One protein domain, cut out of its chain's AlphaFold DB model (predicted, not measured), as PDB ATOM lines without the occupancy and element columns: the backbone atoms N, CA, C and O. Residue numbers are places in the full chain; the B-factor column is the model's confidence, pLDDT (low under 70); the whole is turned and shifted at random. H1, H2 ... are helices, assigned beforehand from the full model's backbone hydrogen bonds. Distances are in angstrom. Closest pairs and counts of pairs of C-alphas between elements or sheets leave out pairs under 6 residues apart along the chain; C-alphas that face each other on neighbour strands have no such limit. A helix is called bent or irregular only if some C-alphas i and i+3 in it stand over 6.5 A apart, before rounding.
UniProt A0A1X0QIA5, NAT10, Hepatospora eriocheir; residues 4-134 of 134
ATOM      1  N   ASP A   4      45.087  14.165  -5.177       85.38
ATOM      2  CA  ASP A   4      43.906  14.669  -5.881       85.38
ATOM      3  C   ASP A   4      43.626  13.892  -7.175       85.38
ATOM      4  O   ASP A   4      42.473  13.562  -7.462       85.38
ATOM      5  N   ASP A   5      44.670  13.507  -7.919       85.94
ATOM      6  CA  ASP A   5      44.525  12.666  -9.115       85.94
ATOM      7  C   ASP A   5      43.922  11.298  -8.768       85.94
ATOM      8  O   ASP A   5      43.077  10.776  -9.500       85.94
ATOM      9  N   ILE A   6      44.322  10.718  -7.631       86.62
ATOM     10  CA  ILE A   6      43.788   9.438  -7.146       86.62
ATOM     11  C   ILE A   6      42.309   9.595  -6.775       86.62
ATOM     12  O   ILE A   6      41.483   8.765  -7.166       86.62
ATOM     13  N   CYS A   7      41.951  10.670  -6.068       87.00
ATOM     14  CA  CYS A   7      40.565  10.975  -5.722       87.00
ATOM     15  C   CYS A   7      39.687  11.152  -6.968       87.00
ATOM     16  O   CYS A   7      38.621  10.540  -7.044       87.00
ATOM     17  N   LYS A   8      40.149  11.909  -7.974       88.94
ATOM     18  CA  LYS A   8      39.447  12.082  -9.256       88.94
ATOM     19  C   LYS A   8      39.239  10.752  -9.981       88.94
ATOM     20  O   LYS A   8      38.126  10.438 -10.398       88.94
ATOM     21  N   GLN A   9      40.285   9.931 -10.093       88.94
ATOM     22  CA  GLN A   9      40.183   8.623 -10.748       88.94
ATOM     23  C   GLN A   9      39.213   7.682 -10.025       88.94
ATOM     24  O   GLN A   9      38.433   6.982 -10.672       88.94
ATOM     25  N   ASN A  10      39.243   7.661  -8.692       90.00
ATOM     26  CA  ASN A  10      38.339   6.833  -7.899       90.00
ATOM     27  C   ASN A  10      36.892   7.314  -8.006       90.00
ATOM     28  O   ASN A  10      36.000   6.486  -8.172       90.00
ATOM     29  N   LEU A  11      36.656   8.628  -7.987       91.00
ATOM     30  CA  LEU A  11      35.323   9.193  -8.177       91.00
ATOM     31  C   LEU A  11      34.771   8.881  -9.575       91.00
ATOM     32  O   LEU A  11      33.625   8.453  -9.702       91.00
ATOM     33  N   TYR A  12      35.593   9.016 -10.618       91.25
ATOM     34  CA  TYR A  12      35.210   8.645 -11.981       91.25
ATOM     35  C   TYR A  12      34.818   7.163 -12.084       91.25
ATOM     36  O   TYR A  12      33.772   6.826 -12.644       91.25
ATOM     37  N   LYS A  13      35.626   6.261 -11.507       91.44
ATOM     38  CA  LYS A  13      35.309   4.823 -11.460       91.44
ATOM     39  C   LYS A  13      34.019   4.569 -10.686       91.44
ATOM     40  O   LYS A  13      33.171   3.820 -11.158       91.44
ATOM     41  N   PHE A  14      33.853   5.225  -9.541       92.50
ATOM     42  CA  PHE A  14      32.675   5.092  -8.692       92.50
ATOM     43  C   PHE A  14      31.390   5.473  -9.435       92.50
ATOM     44  O   PHE A  14      30.460   4.670  -9.479       92.50
ATOM     45  N   ILE A  15      31.358   6.643 -10.084       91.81
ATOM     46  CA  ILE A  15      30.202   7.122 -10.860       91.81
ATOM     47  C   ILE A  15      29.813   6.114 -11.949       91.81
ATOM     48  O   ILE A  15      28.640   5.768 -12.082       91.81
ATOM     49  N   ASN A  16      30.791   5.590 -12.692       91.56
ATOM     50  CA  ASN A  16      30.530   4.662 -13.796       91.56
ATOM     51  C   ASN A  16      30.175   3.237 -13.342       91.56
ATOM     52  O   ASN A  16      29.524   2.502 -14.082       91.56
ATOM     53  N   GLN A  17      30.572   2.836 -12.134       92.75
ATOM     54  CA  GLN A  17      30.301   1.503 -11.585       92.75
ATOM     55  C   GLN A  17      29.071   1.458 -10.668       92.75
ATOM     56  O   GLN A  17      28.670   0.368 -10.257       92.75
ATOM     57  N   CYS A  18      28.442   2.603 -10.371       92.06
ATOM     58  CA  CYS A  18      27.293   2.690  -9.465       92.06
ATOM     59  C   CYS A  18      26.166   1.711  -9.806       92.06
ATOM     60  O   CYS A  18      25.692   0.998  -8.923       92.06
ATOM     61  N   GLY A  19      25.780   1.618 -11.078       90.44
ATOM     62  CA  GLY A  19      24.691   0.741 -11.511       90.44
ATOM     63  C   GLY A  19      25.015  -0.750 -11.408       90.44
ATOM     64  O   GLY A  19      24.099  -1.560 -11.305       90.44
ATOM     65  N   LEU A  20      26.301  -1.112 -11.408       91.00
ATOM     66  CA  LEU A  20      26.766  -2.500 -11.371       91.00
ATOM     67  C   LEU A  20      27.050  -2.965  -9.941       91.00
ATOM     68  O   LEU A  20      26.530  -3.987  -9.506       91.00
ATOM     69  N   CYS A  21      27.864  -2.208  -9.206       91.94
ATOM     70  CA  CYS A  21      28.393  -2.625  -7.906       91.94
ATOM     71  C   CYS A  21      27.596  -2.061  -6.726       91.94
ATOM     72  O   CYS A  21      27.629  -2.625  -5.636       91.94
ATOM     73  N   TYR A  22      26.895  -0.942  -6.926       93.50
ATOM     74  CA  TYR A  22      26.336  -0.141  -5.834       93.50
ATOM     75  C   TYR A  22      24.834   0.104  -5.974       93.50
ATOM     76  O   TYR A  22      24.290   0.974  -5.298       93.50
ATOM     77  N   ARG A  23      24.138  -0.676  -6.810       94.50
ATOM     78  CA  ARG A  23      22.693  -0.536  -7.047       94.50
ATOM     79  C   ARG A  23      21.864  -0.666  -5.767       94.50
ATOM     80  O   ARG A  23      20.865   0.025  -5.626       94.50
ATOM     81  N   THR A  24      22.244  -1.548  -4.847       93.19
ATOM     82  CA  THR A  24      21.473  -1.834  -3.623       93.19
ATOM     83  C   THR A  24      21.751  -0.864  -2.480       93.19
ATOM     84  O   THR A  24      21.023  -0.871  -1.490       93.19
ATOM     85  N   LEU A  25      22.785  -0.025  -2.596       95.56
ATOM     86  CA  LEU A  25      23.112   0.940  -1.555       95.56
ATOM     87  C   LEU A  25      22.058   2.057  -1.485       95.56
ATOM     88  O   LEU A  25      21.449   2.398  -2.509       95.56
ATOM     89  N   PRO A  26      21.872   2.671  -0.303       96.56
ATOM     90  CA  PRO A  26      21.052   3.865  -0.175       96.56
ATOM     91  C   PRO A  26      21.578   5.002  -1.058       96.56
ATOM     92  O   PRO A  26      22.780   5.278  -1.074       96.56
ATOM     93  N   ILE A  27      20.681   5.705  -1.749       96.56
ATOM     94  CA  ILE A  27      20.982   6.876  -2.585       96.56
ATOM     95  C   ILE A  27      21.708   7.943  -1.761       96.56
ATOM     96  O   ILE A  27      22.645   8.574  -2.248       96.56
ATOM     97  N   SER A  28      21.320   8.111  -0.495       94.88
ATOM     98  CA  SER A  28      21.982   9.026   0.436       94.88
ATOM     99  C   SER A  28      23.473   8.724   0.577       94.88
ATOM    100  O   SER A  28      24.276   9.647   0.504       94.88
ATOM    101  N   LEU A  29      23.858   7.449   0.688       94.44
ATOM    102  CA  LEU A  29      25.258   7.044   0.815       94.44
ATOM    103  C   LEU A  29      26.050   7.337  -0.466       94.44
ATOM    104  O   LEU A  29      27.188   7.799  -0.390       94.44
ATOM    105  N   ILE A  30      25.436   7.122  -1.636       94.19
ATOM    106  CA  ILE A  30      26.033   7.474  -2.933       94.19
ATOM    107  C   ILE A  30      26.316   8.976  -2.994       94.19
ATOM    108  O   ILE A  30      27.433   9.384  -3.312       94.19
ATOM    109  N   LEU A  31      25.327   9.802  -2.639       92.50
ATOM    110  CA  LEU A  31      25.483  11.255  -2.617       92.50
ATOM    111  C   LEU A  31      26.525  11.704  -1.591       92.50
ATOM    112  O   LEU A  31      27.348  12.559  -1.909       92.50
ATOM    113  N   THR A  32      26.546  11.117  -0.391       92.19
ATOM    114  CA  THR A  32      27.550  11.429   0.636       92.19
ATOM    115  C   THR A  32      28.959  11.133   0.142       92.19
ATOM    116  O   THR A  32      29.850  11.952   0.351       92.19
ATOM    117  N   PHE A  33      29.179  10.007  -0.542       90.38
ATOM    118  CA  PHE A  33      30.492   9.675  -1.092       90.38
ATOM    119  C   PHE A  33      30.939  10.708  -2.134       90.38
ATOM    120  O   PHE A  33      32.034  11.259  -2.035       90.38
ATOM    121  N   ILE A  34      30.054  11.040  -3.078       89.19
ATOM    122  CA  ILE A  34      30.323  12.046  -4.114       89.19
ATOM    123  C   ILE A  34      30.623  13.415  -3.482       89.19
ATOM    124  O   ILE A  34      31.597  14.068  -3.858       89.19
ATOM    125  N   TYR A  35      29.828  13.824  -2.488       85.38
ATOM    126  CA  TYR A  35      29.995  15.093  -1.777       85.38
ATOM    127  C   TYR A  35      31.277  15.139  -0.941       85.38
ATOM    128  O   TYR A  35      31.916  16.178  -0.853       85.38
ATOM    129  N   THR A  36      31.682  14.013  -0.354       86.25
ATOM    130  CA  THR A  36      32.925  13.929   0.427       86.25
ATOM    131  C   THR A  36      34.148  14.048  -0.477       86.25
ATOM    132  O   THR A  36      35.138  14.659  -0.087       86.25
ATOM    133  N   CYS A  37      34.094  13.499  -1.697       83.62
ATOM    134  CA  CYS A  37      35.174  13.670  -2.661       83.62
ATOM    135  C   CYS A  37      35.255  15.114  -3.176       83.62
ATOM    136  O   CYS A  37      36.353  15.656  -3.237       83.62
ATOM    137  N   ASN A  38      34.124  15.728  -3.548       81.12
ATOM    138  CA  ASN A  38      34.026  17.113  -4.043       81.12
ATOM    139  C   ASN A  38      35.091  17.518  -5.093       81.12
ATOM    140  O   ASN A  38      35.554  18.657  -5.119       81.12
ATOM    141  N   GLN A  39      35.508  16.587  -5.959       82.50
ATOM    142  CA  GLN A  39      36.517  16.832  -6.995       82.50
ATOM    143  C   GLN A  39      35.877  16.968  -8.374       82.50
ATOM    144  O   GLN A  39      35.342  15.990  -8.897       82.50
ATOM    145  N   LYS A  40      35.982  18.141  -9.010       83.69
ATOM    146  CA  LYS A  40      35.568  18.293 -10.415       83.69
ATOM    147  C   LYS A  40      36.358  17.321 -11.292       83.69
ATOM    148  O   LYS A  40      37.581  17.225 -11.176       83.69
ATOM    149  N   LEU A  41      35.651  16.597 -12.151       84.81
ATOM    150  CA  LEU A  41      36.247  15.635 -13.066       84.81
ATOM    151  C   LEU A  41      36.512  16.317 -14.405       84.81
ATOM    152  O   LEU A  41      35.634  16.975 -14.952       84.81
ATOM    153  N   ASP A  42      37.700  16.102 -14.965       77.06
ATOM    154  CA  ASP A  42      38.125  16.695 -16.243       77.06
ATOM    155  C   ASP A  42      37.465  16.011 -17.469       77.06
ATOM    156  O   ASP A  42      37.947  16.103 -18.596       77.06
ATOM    157  N   CYS A  43      36.360  15.288 -17.257       76.12
ATOM    158  CA  CYS A  43      35.620  14.569 -18.289       76.12
ATOM    159  C   CYS A  43      34.445  15.413 -18.792       76.12
ATOM    160  O   CYS A  43      33.530  15.728 -18.031       76.12
ATOM    161  N   SER A  44      34.419  15.705 -20.092       71.50
ATOM    162  CA  SER A  44      33.279  16.337 -20.751       71.50
ATOM    163  C   SER A  44      32.451  15.297 -21.507       71.50
ATOM    164  O   SER A  44      32.921  14.642 -22.435       71.50
ATOM    165  N   GLU A  45      31.188  15.140 -21.111       80.25
ATOM    166  CA  GLU A  45      30.191  14.483 -21.957       80.25
ATOM    167  C   GLU A  45      29.437  15.547 -22.747       80.25
ATOM    168  O   GLU A  45      28.940  16.519 -22.183       80.25
ATOM    169  N   VAL A  46      29.372  15.362 -24.065       84.44
ATOM    170  CA  VAL A  46      28.710  16.294 -24.981       84.44
ATOM    171  C   VAL A  46      27.394  15.684 -25.445       84.44
ATOM    172  O   VAL A  46      27.340  14.520 -25.862       84.44
ATOM    173  N   LEU A  47      26.324  16.472 -25.354       87.44
ATOM    174  CA  LEU A  47      25.023  16.124 -25.915       87.44
ATOM    175  C   LEU A  47      25.051  16.332 -27.431       87.44
ATOM    176  O   LEU A  47      25.528  17.346 -27.931       87.44
ATOM    177  N   THR A  48      24.539  15.354 -28.162       91.44
ATOM    178  CA  THR A  48      24.328  15.445 -29.607       91.44
ATOM    179  C   THR A  48      23.078  16.270 -29.908       91.44
ATOM    180  O   THR A  48      22.176  16.362 -29.077       91.44
ATOM    181  N   SER A  49      22.980  16.830 -31.117       91.88
ATOM    182  CA  SER A  49      21.821  17.640 -31.525       91.88
ATOM    183  C   SER A  49      20.493  16.894 -31.361       91.88
ATOM    184  O   SER A  49      19.529  17.468 -30.869       91.88
ATOM    185  N   LYS A  50      20.471  15.592 -31.677       92.44
ATOM    186  CA  LYS A  50      19.291  14.741 -31.495       92.44
ATOM    187  C   LYS A  50      18.891  14.613 -30.022       92.44
ATOM    188  O   LYS A  50      17.733  14.804 -29.687       92.44
ATOM    189  N   GLU A  51      19.846  14.345 -29.130       92.62
ATOM    190  CA  GLU A  51      19.560  14.244 -27.691       92.62
ATOM    191  C   GLU A  51      19.026  15.572 -27.125       92.62
ATOM    192  O   GLU A  51      18.170  15.567 -26.245       92.62
ATOM    193  N   ILE A  52      19.490  16.712 -27.649       93.00
ATOM    194  CA  ILE A  52      18.966  18.036 -27.285       93.00
ATOM    195  C   ILE A  52      17.517  18.205 -27.767       93.00
ATOM    196  O   ILE A  52      16.677  18.718 -27.025       93.00
ATOM    197  N   GLU A  53      17.196  17.782 -28.990       93.19
ATOM    198  CA  GLU A  53      15.820  17.781 -29.510       93.19
ATOM    199  C   GLU A  53      14.903  16.896 -28.655       93.19
ATOM    200  O   GLU A  53      13.845  17.350 -28.218       93.19
ATOM    201  N   ASP A  54      15.354  15.686 -28.330       92.19
ATOM    202  CA  ASP A  54      14.640  14.729 -27.487       92.19
ATOM    203  C   ASP A  54      14.359  15.305 -26.084       92.19
ATOM    204  O   ASP A  54      13.232  15.256 -25.585       92.19
ATOM    205  N   MET A  55      15.358  15.943 -25.459       91.94
ATOM    206  CA  MET A  55      15.175  16.648 -24.184       91.94
ATOM    207  C   MET A  55      14.138  17.770 -24.298       91.94
ATOM    208  O   MET A  55      13.317  17.937 -23.396       91.94
ATOM    209  N   ASN A  56      14.133  18.527 -25.399       92.62
ATOM    210  CA  ASN A  56      13.162  19.597 -25.620       92.62
ATOM    211  C   ASN A  56      11.723  19.076 -25.773       92.62
ATOM    212  O   ASN A  56      10.798  19.732 -25.287       92.62
ATOM    213  N   LEU A  57      11.519  17.907 -26.388       92.25
ATOM    214  CA  LEU A  57      10.200  17.260 -26.470       92.25
ATOM    215  C   LEU A  57       9.671  16.881 -25.080       92.25
ATOM    216  O   LEU A  57       8.506  17.133 -24.762       92.25
ATOM    217  N   VAL A  58      10.540  16.338 -24.222       90.69
ATOM    218  CA  VAL A  58      10.194  16.006 -22.830       90.69
ATOM    219  C   VAL A  58       9.872  17.266 -22.024       90.69
ATOM    220  O   VAL A  58       8.906  17.287 -21.261       90.69
ATOM    221  N   ILE A  59      10.651  18.337 -22.210       90.56
ATOM    222  CA  ILE A  59      10.460  19.631 -21.538       90.56
ATOM    223  C   ILE A  59       9.101  20.258 -21.873       90.56
ATOM    224  O   ILE A  59       8.464  20.829 -20.987       90.56
ATOM    225  N   LYS A  60       8.667  20.169 -23.135       89.62
ATOM    226  CA  LYS A  60       7.367  20.687 -23.591       89.62
ATOM    227  C   LYS A  60       6.185  19.843 -23.111       89.62
ATOM    228  O   LYS A  60       5.067  20.344 -23.068       89.62
ATOM    229  N   GLY A  61       6.438  18.596 -22.710       84.50
ATOM    230  CA  GLY A  61       5.395  17.635 -22.355       84.50
ATOM    231  C   GLY A  61       4.740  16.977 -23.569       84.50
ATOM    232  O   GLY A  61       3.702  16.340 -23.417       84.50
ATOM    233  N   ASP A  62       5.351  17.093 -24.753       79.50
ATOM    234  CA  ASP A  62       4.857  16.485 -25.996       79.50
ATOM    235  C   ASP A  62       4.991  14.951 -25.972       79.50
ATOM    236  O   ASP A  62       4.399  14.243 -26.785       79.50
ATOM    237  N   THR A  63       5.797  14.424 -25.045       83.94
ATOM    238  CA  THR A  63       6.141  13.005 -24.939       83.94
ATOM    239  C   THR A  63       6.396  12.578 -23.489       83.94
ATOM    240  O   THR A  63       6.739  13.395 -22.634       83.94
ATOM    241  N   ASP A  64       6.236  11.279 -23.212       84.06
ATOM    242  CA  ASP A  64       6.549  10.687 -21.907       84.06
ATOM    243  C   ASP A  64       8.068  10.498 -21.744       84.06
ATOM    244  O   ASP A  64       8.746   9.980 -22.635       84.06
ATOM    245  N   LEU A  65       8.592  10.857 -20.567       85.62
ATOM    246  CA  LEU A  65       9.974  10.617 -20.150       85.62
ATOM    247  C   LEU A  65      10.387   9.149 -20.316       85.62
ATOM    248  O   LEU A  65      11.554   8.877 -20.593       85.62
ATOM    249  N   ASN A  66       9.448   8.210 -20.170       85.00
ATOM    250  CA  ASN A  66       9.714   6.783 -20.349       85.00
ATOM    251  C   ASN A  66      10.334   6.453 -21.722       85.00
ATOM    252  O   ASN A  66      11.152   5.540 -21.819       85.00
ATOM    253  N   ASN A  67      10.026   7.238 -22.760       84.88
ATOM    254  CA  ASN A  67      10.601   7.071 -24.100       84.88
ATOM    255  C   ASN A  67      12.066   7.537 -24.187       84.88
ATOM    256  O   ASN A  67      12.784   7.162 -25.111       84.88
ATOM    257  N   PHE A  68      12.522   8.324 -23.210       87.19
ATOM    258  CA  PHE A  68      13.826   8.985 -23.198       87.19
ATOM    259  C   PHE A  68      14.670   8.631 -21.969       87.19
ATOM    260  O   PHE A  68      15.629   9.330 -21.641       87.19
ATOM    261  N   LEU A  69      14.369   7.510 -21.300       87.69
ATOM    262  CA  LEU A  69      15.148   7.030 -20.149       87.69
ATOM    263  C   LEU A  69      16.629   6.810 -20.491       87.69
ATOM    264  O   LEU A  69      17.482   6.955 -19.619       87.69
ATOM    265  N   TYR A  70      16.956   6.525 -21.758       90.94
ATOM    266  CA  TYR A  70      18.342   6.372 -22.217       90.94
ATOM    267  C   TYR A  70      19.178   7.654 -22.073       90.94
ATOM    268  O   TYR A  70      20.402   7.568 -21.967       90.94
ATOM    269  N   LEU A  71      18.547   8.834 -22.037       92.56
ATOM    270  CA  LEU A  71      19.235  10.113 -21.838       92.56
ATOM    271  C   LEU A  71      19.681  10.303 -20.389       92.56
ATOM    272  O   LEU A  71      20.689  10.963 -20.131       92.56
ATOM    273  N   ILE A  72      18.945   9.724 -19.436       93.00
ATOM    274  CA  ILE A  72      19.123   9.989 -18.007       93.00
ATOM    275  C   ILE A  72      20.548   9.668 -17.538       93.00
ATOM    276  O   ILE A  72      21.146  10.548 -16.916       93.00
ATOM    277  N   PRO A  73      21.157   8.504 -17.847       92.88
ATOM    278  CA  PRO A  73      22.544   8.227 -17.470       92.88
ATOM    279  C   PRO A  73      23.542   9.269 -17.979       92.88
ATOM    280  O   PRO A  73      24.442   9.679 -17.247       92.88
ATOM    281  N   LYS A  74      23.370   9.725 -19.224       91.69
ATOM    282  CA  LYS A  74      24.263  10.699 -19.857       91.69
ATOM    283  C   LYS A  74      24.134  12.074 -19.204       91.69
ATOM    284  O   LYS A  74      25.127  12.649 -18.767       91.69
ATOM    285  N   VAL A  75      22.901  12.557 -19.033       91.56
ATOM    286  CA  VAL A  75      22.615  13.818 -18.322       91.56
ATOM    287  C   VAL A  75      23.148  13.766 -16.892       91.56
ATOM    288  O   VAL A  75      23.776  14.711 -16.423       91.56
ATOM    289  N   THR A  76      22.966  12.634 -16.221       92.56
ATOM    290  CA  THR A  76      23.469  12.398 -14.868       92.56
ATOM    291  C   THR A  76      24.984  12.570 -14.805       92.56
ATOM    292  O   THR A  76      25.472  13.343 -13.982       92.56
ATOM    293  N   ARG A  77      25.743  11.931 -15.702       90.94
ATOM    294  CA  ARG A  77      27.205  12.079 -15.737       90.94
ATOM    295  C   ARG A  77      27.634  13.512 -16.044       90.94
ATOM    296  O   ARG A  77      28.515  14.011 -15.359       90.94
ATOM    297  N   ILE A  78      26.957  14.228 -16.945       89.31
ATOM    298  CA  ILE A  78      27.211  15.663 -17.186       89.31
ATOM    299  C   ILE A  78      27.040  16.492 -15.900       89.31
ATOM    300  O   ILE A  78      27.863  17.367 -15.607       89.31
ATOM    301  N   CYS A  79      25.990  16.226 -15.120       88.50
ATOM    302  CA  CYS A  79      25.734  16.923 -13.858       88.50
ATOM    303  C   CYS A  79      26.784  16.592 -12.783       88.50
ATOM    304  O   CYS A  79      27.252  17.496 -12.087       88.50
ATOM    305  N   PHE A  80      27.161  15.316 -12.662       88.75
ATOM    306  CA  PHE A  80      28.069  14.827 -11.625       88.75
ATOM    307  C   PHE A  80      29.556  15.010 -11.956       88.75
ATOM    308  O   PHE A  80      30.337  15.229 -11.042       88.75
ATOM    309  N   TYR A  81      29.980  14.989 -13.221       86.56
ATOM    310  CA  TYR A  81      31.376  15.278 -13.595       86.56
ATOM    311  C   TYR A  81      31.743  16.735 -13.321       86.56
ATOM    312  O   TYR A  81      32.830  17.032 -12.831       86.56
ATOM    313  N   ASN A  82      30.780  17.632 -13.518       75.00
ATOM    314  CA  ASN A  82      30.926  19.047 -13.196       75.00
ATOM    315  C   ASN A  82      30.597  19.377 -11.727       75.00
ATOM    316  O   ASN A  82      30.509  20.563 -11.410       75.00
ATOM    317  N   ILE A  83      30.355  18.353 -10.884       63.44
ATOM    318  CA  ILE A  83      29.838  18.396  -9.498       63.44
ATOM    319  C   ILE A  83      29.036  19.676  -9.232       63.44
ATOM    320  O   ILE A  83      29.422  20.559  -8.473       63.44
ATOM    321  N   TYR A  84      27.900  19.756  -9.922       63.81
ATOM    322  CA  TYR A  84      26.824  20.718  -9.688       63.81
ATOM    323  C   TYR A  84      27.072  22.191 -10.005       63.81
ATOM    324  O   TYR A  84      26.598  23.074  -9.296       63.81
ATOM    325  N   ASP A  85      27.653  22.481 -11.163       50.88
ATOM    326  CA  ASP A  85      27.635  23.837 -11.725       50.88
ATOM    327  C   ASP A  85      26.234  24.252 -12.248       50.88
ATOM    328  O   ASP A  85      26.073  24.566 -13.412       50.88
ATOM    329  N   GLY A  86      25.165  24.146 -11.452       54.38
ATOM    330  CA  GLY A  86      23.805  24.468 -11.907       54.38
ATOM    331  C   GLY A  86      22.696  24.070 -10.943       54.38
ATOM    332  O   GLY A  86      21.911  23.193 -11.273       54.38
ATOM    333  N   ASN A  87      22.628  24.704  -9.765       70.94
ATOM    334  CA  ASN A  87      21.448  24.799  -8.885       70.94
ATOM    335  C   ASN A  87      20.522  23.560  -8.836       70.94
ATOM    336  O   ASN A  87      19.292  23.697  -8.908       70.94
ATOM    337  N   LEU A  88      21.096  22.354  -8.733       86.56
ATOM    338  CA  LEU A  88      20.317  21.143  -8.507       86.56
ATOM    339  C   LEU A  88      20.038  21.020  -7.013       86.56
ATOM    340  O   LEU A  88      20.965  20.956  -6.203       86.56
ATOM    341  N   ASN A  89      18.762  21.007  -6.649       89.12
ATOM    342  CA  ASN A  89      18.348  20.799  -5.271       89.12
ATOM    343  C   ASN A  89      18.588  19.340  -4.857       89.12
ATOM    344  O   ASN A  89      18.704  18.452  -5.698       89.12
ATOM    345  N   VAL A  90      18.624  19.076  -3.551       89.50
ATOM    346  CA  VAL A  90      18.959  17.753  -2.994       89.50
ATOM    347  C   VAL A  90      18.087  16.621  -3.562       89.50
ATOM    348  O   VAL A  90      18.580  15.516  -3.778       89.50
ATOM    349  N   ILE A  91      16.813  16.886  -3.861       92.81
ATOM    350  CA  ILE A  91      15.899  15.882  -4.423       92.81
ATOM    351  C   ILE A  91      16.262  15.579  -5.881       92.81
ATOM    352  O   ILE A  91      16.325  14.414  -6.265       92.81
ATOM    353  N   GLU A  92      16.561  16.597  -6.690       93.88
ATOM    354  CA  GLU A  92      17.028  16.426  -8.074       93.88
ATOM    355  C   GLU A  92      18.341  15.630  -8.123       93.88
ATOM    356  O   GLU A  92      18.505  14.747  -8.966       93.88
ATOM    357  N   GLN A  93      19.249  15.886  -7.176       93.50
ATOM    358  CA  GLN A  93      20.488  15.120  -7.020       93.50
ATOM    359  C   GLN A  93      20.207  13.645  -6.713       93.50
ATOM    360  O   GLN A  93      20.773  12.762  -7.356       93.50
ATOM    361  N   ALA A  94      19.302  13.376  -5.769       95.00
ATOM    362  CA  ALA A  94      18.915  12.021  -5.388       95.00
ATOM    363  C   ALA A  94      18.235  11.264  -6.535       95.00
ATOM    364  O   ALA A  94      18.525  10.090  -6.760       95.00
ATOM    365  N   VAL A  95      17.381  11.942  -7.302       95.69
ATOM    366  CA  VAL A  95      16.724  11.372  -8.482       95.69
ATOM    367  C   VAL A  95      17.747  10.991  -9.556       95.69
ATOM    368  O   VAL A  95      17.697   9.873 -10.071       95.69
ATOM    369  N   LEU A  96      18.710  11.868  -9.858       95.06
ATOM    370  CA  LEU A  96      19.783  11.570 -10.812       95.06
ATOM    371  C   LEU A  96      20.694  10.439 -10.324       95.06
ATOM    372  O   LEU A  96      21.032   9.547 -11.097       95.06
ATOM    373  N   ALA A  97      21.055  10.423  -9.040       95.25
ATOM    374  CA  ALA A  97      21.852   9.342  -8.466       95.25
ATOM    375  C   ALA A  97      21.113   7.994  -8.523       95.25
ATOM    376  O   ALA A  97      21.671   7.000  -8.982       95.25
ATOM    377  N   GLY A  98      19.845   7.952  -8.111       96.44
ATOM    378  CA  GLY A  98      19.060   6.721  -8.083       96.44
ATOM    379  C   GLY A  98      18.757   6.174  -9.477       96.44
ATOM    380  O   GLY A  98      19.045   5.011  -9.766       96.44
ATOM    381  N   VAL A  99      18.200   7.004 -10.361       95.81
ATOM    382  CA  VAL A  99      17.781   6.552 -11.698       95.81
ATOM    383  C   VAL A  99      18.963   6.505 -12.665       95.81
ATOM    384  O   VAL A  99      19.100   5.549 -13.419       95.81
ATOM    385  N   GLY A 100      19.830   7.517 -12.650       94.44
ATOM    386  CA  GLY A 100      20.899   7.663 -13.635       94.44
ATOM    387  C   GLY A 100      22.212   6.973 -13.286       94.44
ATOM    388  O   GLY A 100      22.852   6.438 -14.188       94.44
ATOM    389  N   LEU A 101      22.623   6.962 -12.010       94.50
ATOM    390  CA  LEU A 101      23.849   6.264 -11.591       94.50
ATOM    391  C   LEU A 101      23.568   4.820 -11.185       94.50
ATOM    392  O   LEU A 101      24.218   3.908 -11.686       94.50
ATOM    393  N   GLN A 102      22.608   4.597 -10.284       95.94
ATOM    394  CA  GLN A 102      22.290   3.264  -9.759       95.94
ATOM    395  C   GLN A 102      21.364   2.448 -10.676       95.94
ATOM    396  O   GLN A 102      21.158   1.260 -10.424       95.94
ATOM    397  N   MET A 103      20.815   3.051 -11.738       94.94
ATOM    398  CA  MET A 103      19.880   2.409 -12.674       94.94
ATOM    399  C   MET A 103      18.627   1.834 -11.993       94.94
ATOM    400  O   MET A 103      18.042   0.854 -12.470       94.94
ATOM    401  N   LYS A 104      18.217   2.400 -10.850       95.50
ATOM    402  CA  LYS A 104      16.955   2.046 -10.188       95.50
ATOM    403  C   LYS A 104      15.785   2.548 -11.031       95.50
ATOM    404  O   LYS A 104      15.861   3.585 -11.687       95.50
ATOM    405  N   SER A 105      14.676   1.823 -10.996       94.88
ATOM    406  CA  SER A 105      13.427   2.292 -11.587       94.88
ATOM    407  C   SER A 105      12.917   3.538 -10.858       94.88
ATOM    408  O   SER A 105      13.167   3.733  -9.667       94.88
ATOM    409  N   ILE A 106      12.128   4.361 -11.555       94.56
ATOM    410  CA  ILE A 106      11.504   5.561 -10.973       94.56
ATOM    411  C   ILE A 106      10.705   5.208  -9.710       94.56
ATOM    412  O   ILE A 106      10.768   5.932  -8.724       94.56
ATOM    413  N   ASN A 107       9.995   4.075  -9.713       95.06
ATOM    414  CA  ASN A 107       9.196   3.631  -8.571       95.06
ATOM    415  C   ASN A 107      10.049   3.201  -7.369       95.06
ATOM    416  O   ASN A 107       9.651   3.445  -6.233       95.06
ATOM    417  N   GLU A 108      11.198   2.558  -7.597       96.19
ATOM    418  CA  GLU A 108      12.144   2.228  -6.523       96.19
ATOM    419  C   GLU A 108      12.694   3.507  -5.887       96.19
ATOM    420  O   GLU A 108      12.639   3.653  -4.668       96.19
ATOM    421  N   VAL A 109      13.133   4.463  -6.713       96.69
ATOM    422  CA  VAL A 109      13.643   5.752  -6.228       96.69
ATOM    423  C   VAL A 109      12.557   6.510  -5.472       96.69
ATOM    424  O   VAL A 109      12.793   6.916  -4.342       96.69
ATOM    425  N   ALA A 110      11.355   6.633  -6.039       96.25
ATOM    426  CA  ALA A 110      10.208   7.293  -5.417       96.25
ATOM    427  C   ALA A 110       9.924   6.765  -4.006       96.25
ATOM    428  O   ALA A 110       9.759   7.551  -3.075       96.25
ATOM    429  N   LYS A 111       9.932   5.439  -3.828       96.44
ATOM    430  CA  LYS A 111       9.761   4.816  -2.510       96.44
ATOM    431  C   LYS A 111      10.904   5.163  -1.561       96.44
ATOM    432  O   LYS A 111      10.649   5.501  -0.411       96.44
ATOM    433  N   GLU A 112      12.142   5.086  -2.035       96.44
ATOM    434  CA  GLU A 112      13.331   5.307  -1.211       96.44
ATOM    435  C   GLU A 112      13.443   6.749  -0.701       96.44
ATOM    436  O   GLU A 112      13.761   6.963   0.466       96.44
ATOM    437  N   ILE A 113      13.132   7.736  -1.545       94.81
ATOM    438  CA  ILE A 113      13.176   9.159  -1.170       94.81
ATOM    439  C   ILE A 113      11.831   9.693  -0.650       94.81
ATOM    440  O   ILE A 113      11.688  10.899  -0.468       94.81
ATOM    441  N   ASN A 114      10.848   8.811  -0.426       94.62
ATOM    442  CA  ASN A 114       9.484   9.146  -0.007       94.62
ATOM    443  C   ASN A 114       8.846  10.268  -0.855       94.62
ATOM    444  O   ASN A 114       8.377  11.288  -0.346       94.62
ATOM    445  N   TYR A 115       8.868  10.087  -2.175       94.69
ATOM    446  CA  TYR A 115       8.383  11.046  -3.164       94.69
ATOM    447  C   TYR A 115       7.425  10.386  -4.161       94.69
ATOM    448  O   TYR A 115       7.350   9.164  -4.264       94.69
ATOM    449  N   SER A 116       6.671  11.182  -4.921       94.56
ATOM    450  CA  SER A 116       5.756  10.633  -5.932       94.56
ATOM    451  C   SER A 116       6.491  10.303  -7.236       94.56
ATOM    452  O   SER A 116       7.264  11.121  -7.736       94.56
ATOM    453  N   SER A 117       6.201   9.148  -7.847       92.31
ATOM    454  CA  SER A 117       6.780   8.764  -9.147       92.31
ATOM    455  C   SER A 117       6.474   9.789 -10.245       92.31
ATOM    456  O   SER A 117       7.342  10.134 -11.041       92.31
ATOM    457  N   MET A 118       5.256  10.342 -10.256       89.69
ATOM    458  CA  MET A 118       4.881  11.406 -11.194       89.69
ATOM    459  C   MET A 118       5.619  12.721 -10.907       89.69
ATOM    460  O   MET A 118       5.962  13.455 -11.832       89.69
ATOM    461  N   GLY A 119       5.919  13.005  -9.637       91.12
ATOM    462  CA  GLY A 119       6.794  14.105  -9.251       91.12
ATOM    463  C   GLY A 119       8.217  13.923  -9.778       91.12
ATOM    464  O   GLY A 119       8.790  14.881 -10.283       91.12
ATOM    465  N   ILE A 120       8.765  12.702  -9.738       92.81
ATOM    466  CA  ILE A 120      10.088  12.399 -10.314       92.81
ATOM    467  C   ILE A 120      10.120  12.701 -11.817       92.81
ATOM    468  O   ILE A 120      11.075  13.312 -12.291       92.81
ATOM    469  N   ILE A 121       9.071  12.339 -12.560       90.50
ATOM    470  CA  ILE A 121       8.984  12.643 -13.998       90.50
ATOM    471  C   ILE A 121       9.066  14.157 -14.244       90.50
ATOM    472  O   ILE A 121       9.839  14.609 -15.086       90.50
ATOM    473  N   ARG A 122       8.327  14.955 -13.464       90.81
ATOM    474  CA  ARG A 122       8.378  16.425 -13.550       90.81
ATOM    475  C   ARG A 122       9.747  16.986 -13.166       90.81
ATOM    476  O   ARG A 122      10.222  17.918 -13.807       90.81
ATOM    477  N   LEU A 123      10.411  16.405 -12.165       93.00
ATOM    478  CA  LEU A 123      11.771  16.804 -11.793       93.00
ATOM    479  C   LEU A 123      12.755  16.596 -12.945       93.00
ATOM    480  O   LEU A 123      13.599  17.455 -13.168       93.00
ATOM    481  N   PHE A 124      12.626  15.519 -13.724       92.38
ATOM    482  CA  PHE A 124      13.472  15.326 -14.904       92.38
ATOM    483  C   PHE A 124      13.269  16.397 -15.976       92.38
ATOM    484  O   PHE A 124      14.249  16.815 -16.588       92.38
ATOM    485  N   GLN A 125      12.048  16.907 -16.160       91.75
ATOM    486  CA  GLN A 125      11.808  18.044 -17.058       91.75
ATOM    487  C   GLN A 125      12.566  19.291 -16.584       91.75
ATOM    488  O   GLN A 125      13.209  19.970 -17.384       91.75
ATOM    489  N   GLU A 126      12.539  19.578 -15.280       91.44
ATOM    490  CA  GLU A 126      13.279  20.705 -14.702       91.44
ATOM    491  C   GLU A 126      14.798  20.505 -14.770       91.44
ATOM    492  O   GLU A 126      15.528  21.434 -15.121       91.44
ATOM    493  N   ILE A 127      15.282  19.286 -14.525       92.38
ATOM    494  CA  ILE A 127      16.696  18.935 -14.691       92.38
ATOM    495  C   ILE A 127      17.125  19.156 -16.143       92.38
ATOM    496  O   ILE A 127      18.146  19.795 -16.378       92.38
ATOM    497  N   PHE A 128      16.345  18.700 -17.127       92.31
ATOM    498  CA  PHE A 128      16.669  18.896 -18.541       92.31
ATOM    499  C   PHE A 128      16.729  20.381 -18.910       92.31
ATOM    500  O   PHE A 128      17.686  20.802 -19.560       92.31
ATOM    501  N   LYS A 129      15.785  21.203 -18.425       90.75
ATOM    502  CA  LYS A 129      15.837  22.666 -18.597       90.75
ATOM    503  C   LYS A 129      17.120  23.263 -18.016       90.75
ATOM    504  O   LYS A 129      17.713  24.136 -18.641       90.75
ATOM    505  N   LYS A 130      17.539  22.827 -16.824       89.25
ATOM    506  CA  LYS A 130      18.766  23.315 -16.169       89.25
ATOM    507  C   LYS A 130      20.024  22.882 -16.920       89.25
ATOM    508  O   LYS A 130      20.938  23.685 -17.061       89.25
ATOM    509  N   THR A 131      20.050  21.655 -17.435       88.12
ATOM    510  CA  THR A 131      21.184  21.122 -18.197       88.12
ATOM    511  C   THR A 131      21.366  21.832 -19.538       88.12
ATOM    512  O   THR A 131      22.503  22.086 -19.913       88.12
ATOM    513  N   LEU A 132      20.282  22.189 -20.240       87.25
ATOM    514  CA  LEU A 132      20.352  22.880 -21.540       87.25
ATOM    515  C   LEU A 132      20.578  24.398 -21.446       87.25
ATOM    516  O   LEU A 132      20.900  25.021 -22.449       87.25
ATOM    517  N   LYS A 133      20.361  25.012 -20.275       79.12
ATOM    518  CA  LYS A 133      20.621  26.449 -20.046       79.12
ATOM    519  C   LYS A 133      22.096  26.773 -19.781       79.12
ATOM    520  O   LYS A 133      22.420  27.952 -19.652       79.12
ATOM    521  N   LYS A 134      22.939  25.752 -19.633       61.16
ATOM    522  CA  LYS A 134      24.396  25.885 -19.575       61.16
ATOM    523  C   LYS A 134      24.975  26.128 -20.956       61.16
ATOM    524  O   LYS A 134      25.929  26.927 -21.024       61.16
TER     525      LYS A 134
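What this domain is: This is residues 4 to 134 of the 134 residues of the protein "NAT10" of Hepatospora eriocheir (UniProt A0A1X0QIA5). H6 forms the core of a cluster of crossed helices: H5 and H8 cross it, H7 packs at its side, and the H1-H2 hairpin packs on it at one end of the domain. At the other end H3 packs across H8 with short H4 beside it, and the long link of residues 38 to 48 runs from the hairpin to H3. The printed part has 131 residues, with eight named helices, H1 to H8 in chain order, and no named strand: all helix. It is compact, with a radius of gyration of the C-alphas of 14.1 A and spans of 44 by 33 by 25 A.

How they stand to each other: H1, residues 4 to 21, and H2, residues 27 to 37, form a helical hairpin and only just touch, with 3 pairs of C-alphas within 8 A, the closest Cys 7 and Cys 37 at 6.8 A. H3, residues 49 to 60, touches H8, residues 117 to 132, at a steep tilt of 48 degrees, opposite ways; the closest C-alphas are Ile 59 and Gln 125, 4.9 A. H4, residues 65 to 68, touches H3, the closest C-alphas Leu 65 and Val 58, 6.0 A. H5, residues 71 to 81, touches the hub H6, residues 90 to 101, at a steep tilt of 62 degrees; C-alphas 73 and 100 are closest, 4.2 A. H6 also touches H2, about perpendicular at 82 degrees, with C-alphas 27 and 98 closest at 5.8 A. H7, residues 106 to 112, touches H6, C-alphas 109 and 98 closest at 5.8 A. Every O i to N i+4 pair is within hydrogen-bond range in H2, H3, H5, H6, H7 and H8; H1 has 12 of 14, and H4 is too short for such a pair.

Where its parts are: H1 begins at C-alpha 4, (43.906, 14.669, -5.881), and measures 23.3 A from first to last C-alpha; it has a kink of 41 degrees near residue 15 and is irregular, C-alphas 16 and 19 being 7.4 A apart. H8 measures 23.2 A and ends at C-alpha 132, (20.352, 22.880, -21.540).

The domain as a whole: The C-alphas farthest apart, Asp 4 and Asp 62, are 44.0 A apart. The printed part has no cut, and the link from H2 to H3 is long. Mean pLDDT of the printed part is 89.0; residues 83 to 86 and 134 are under 70.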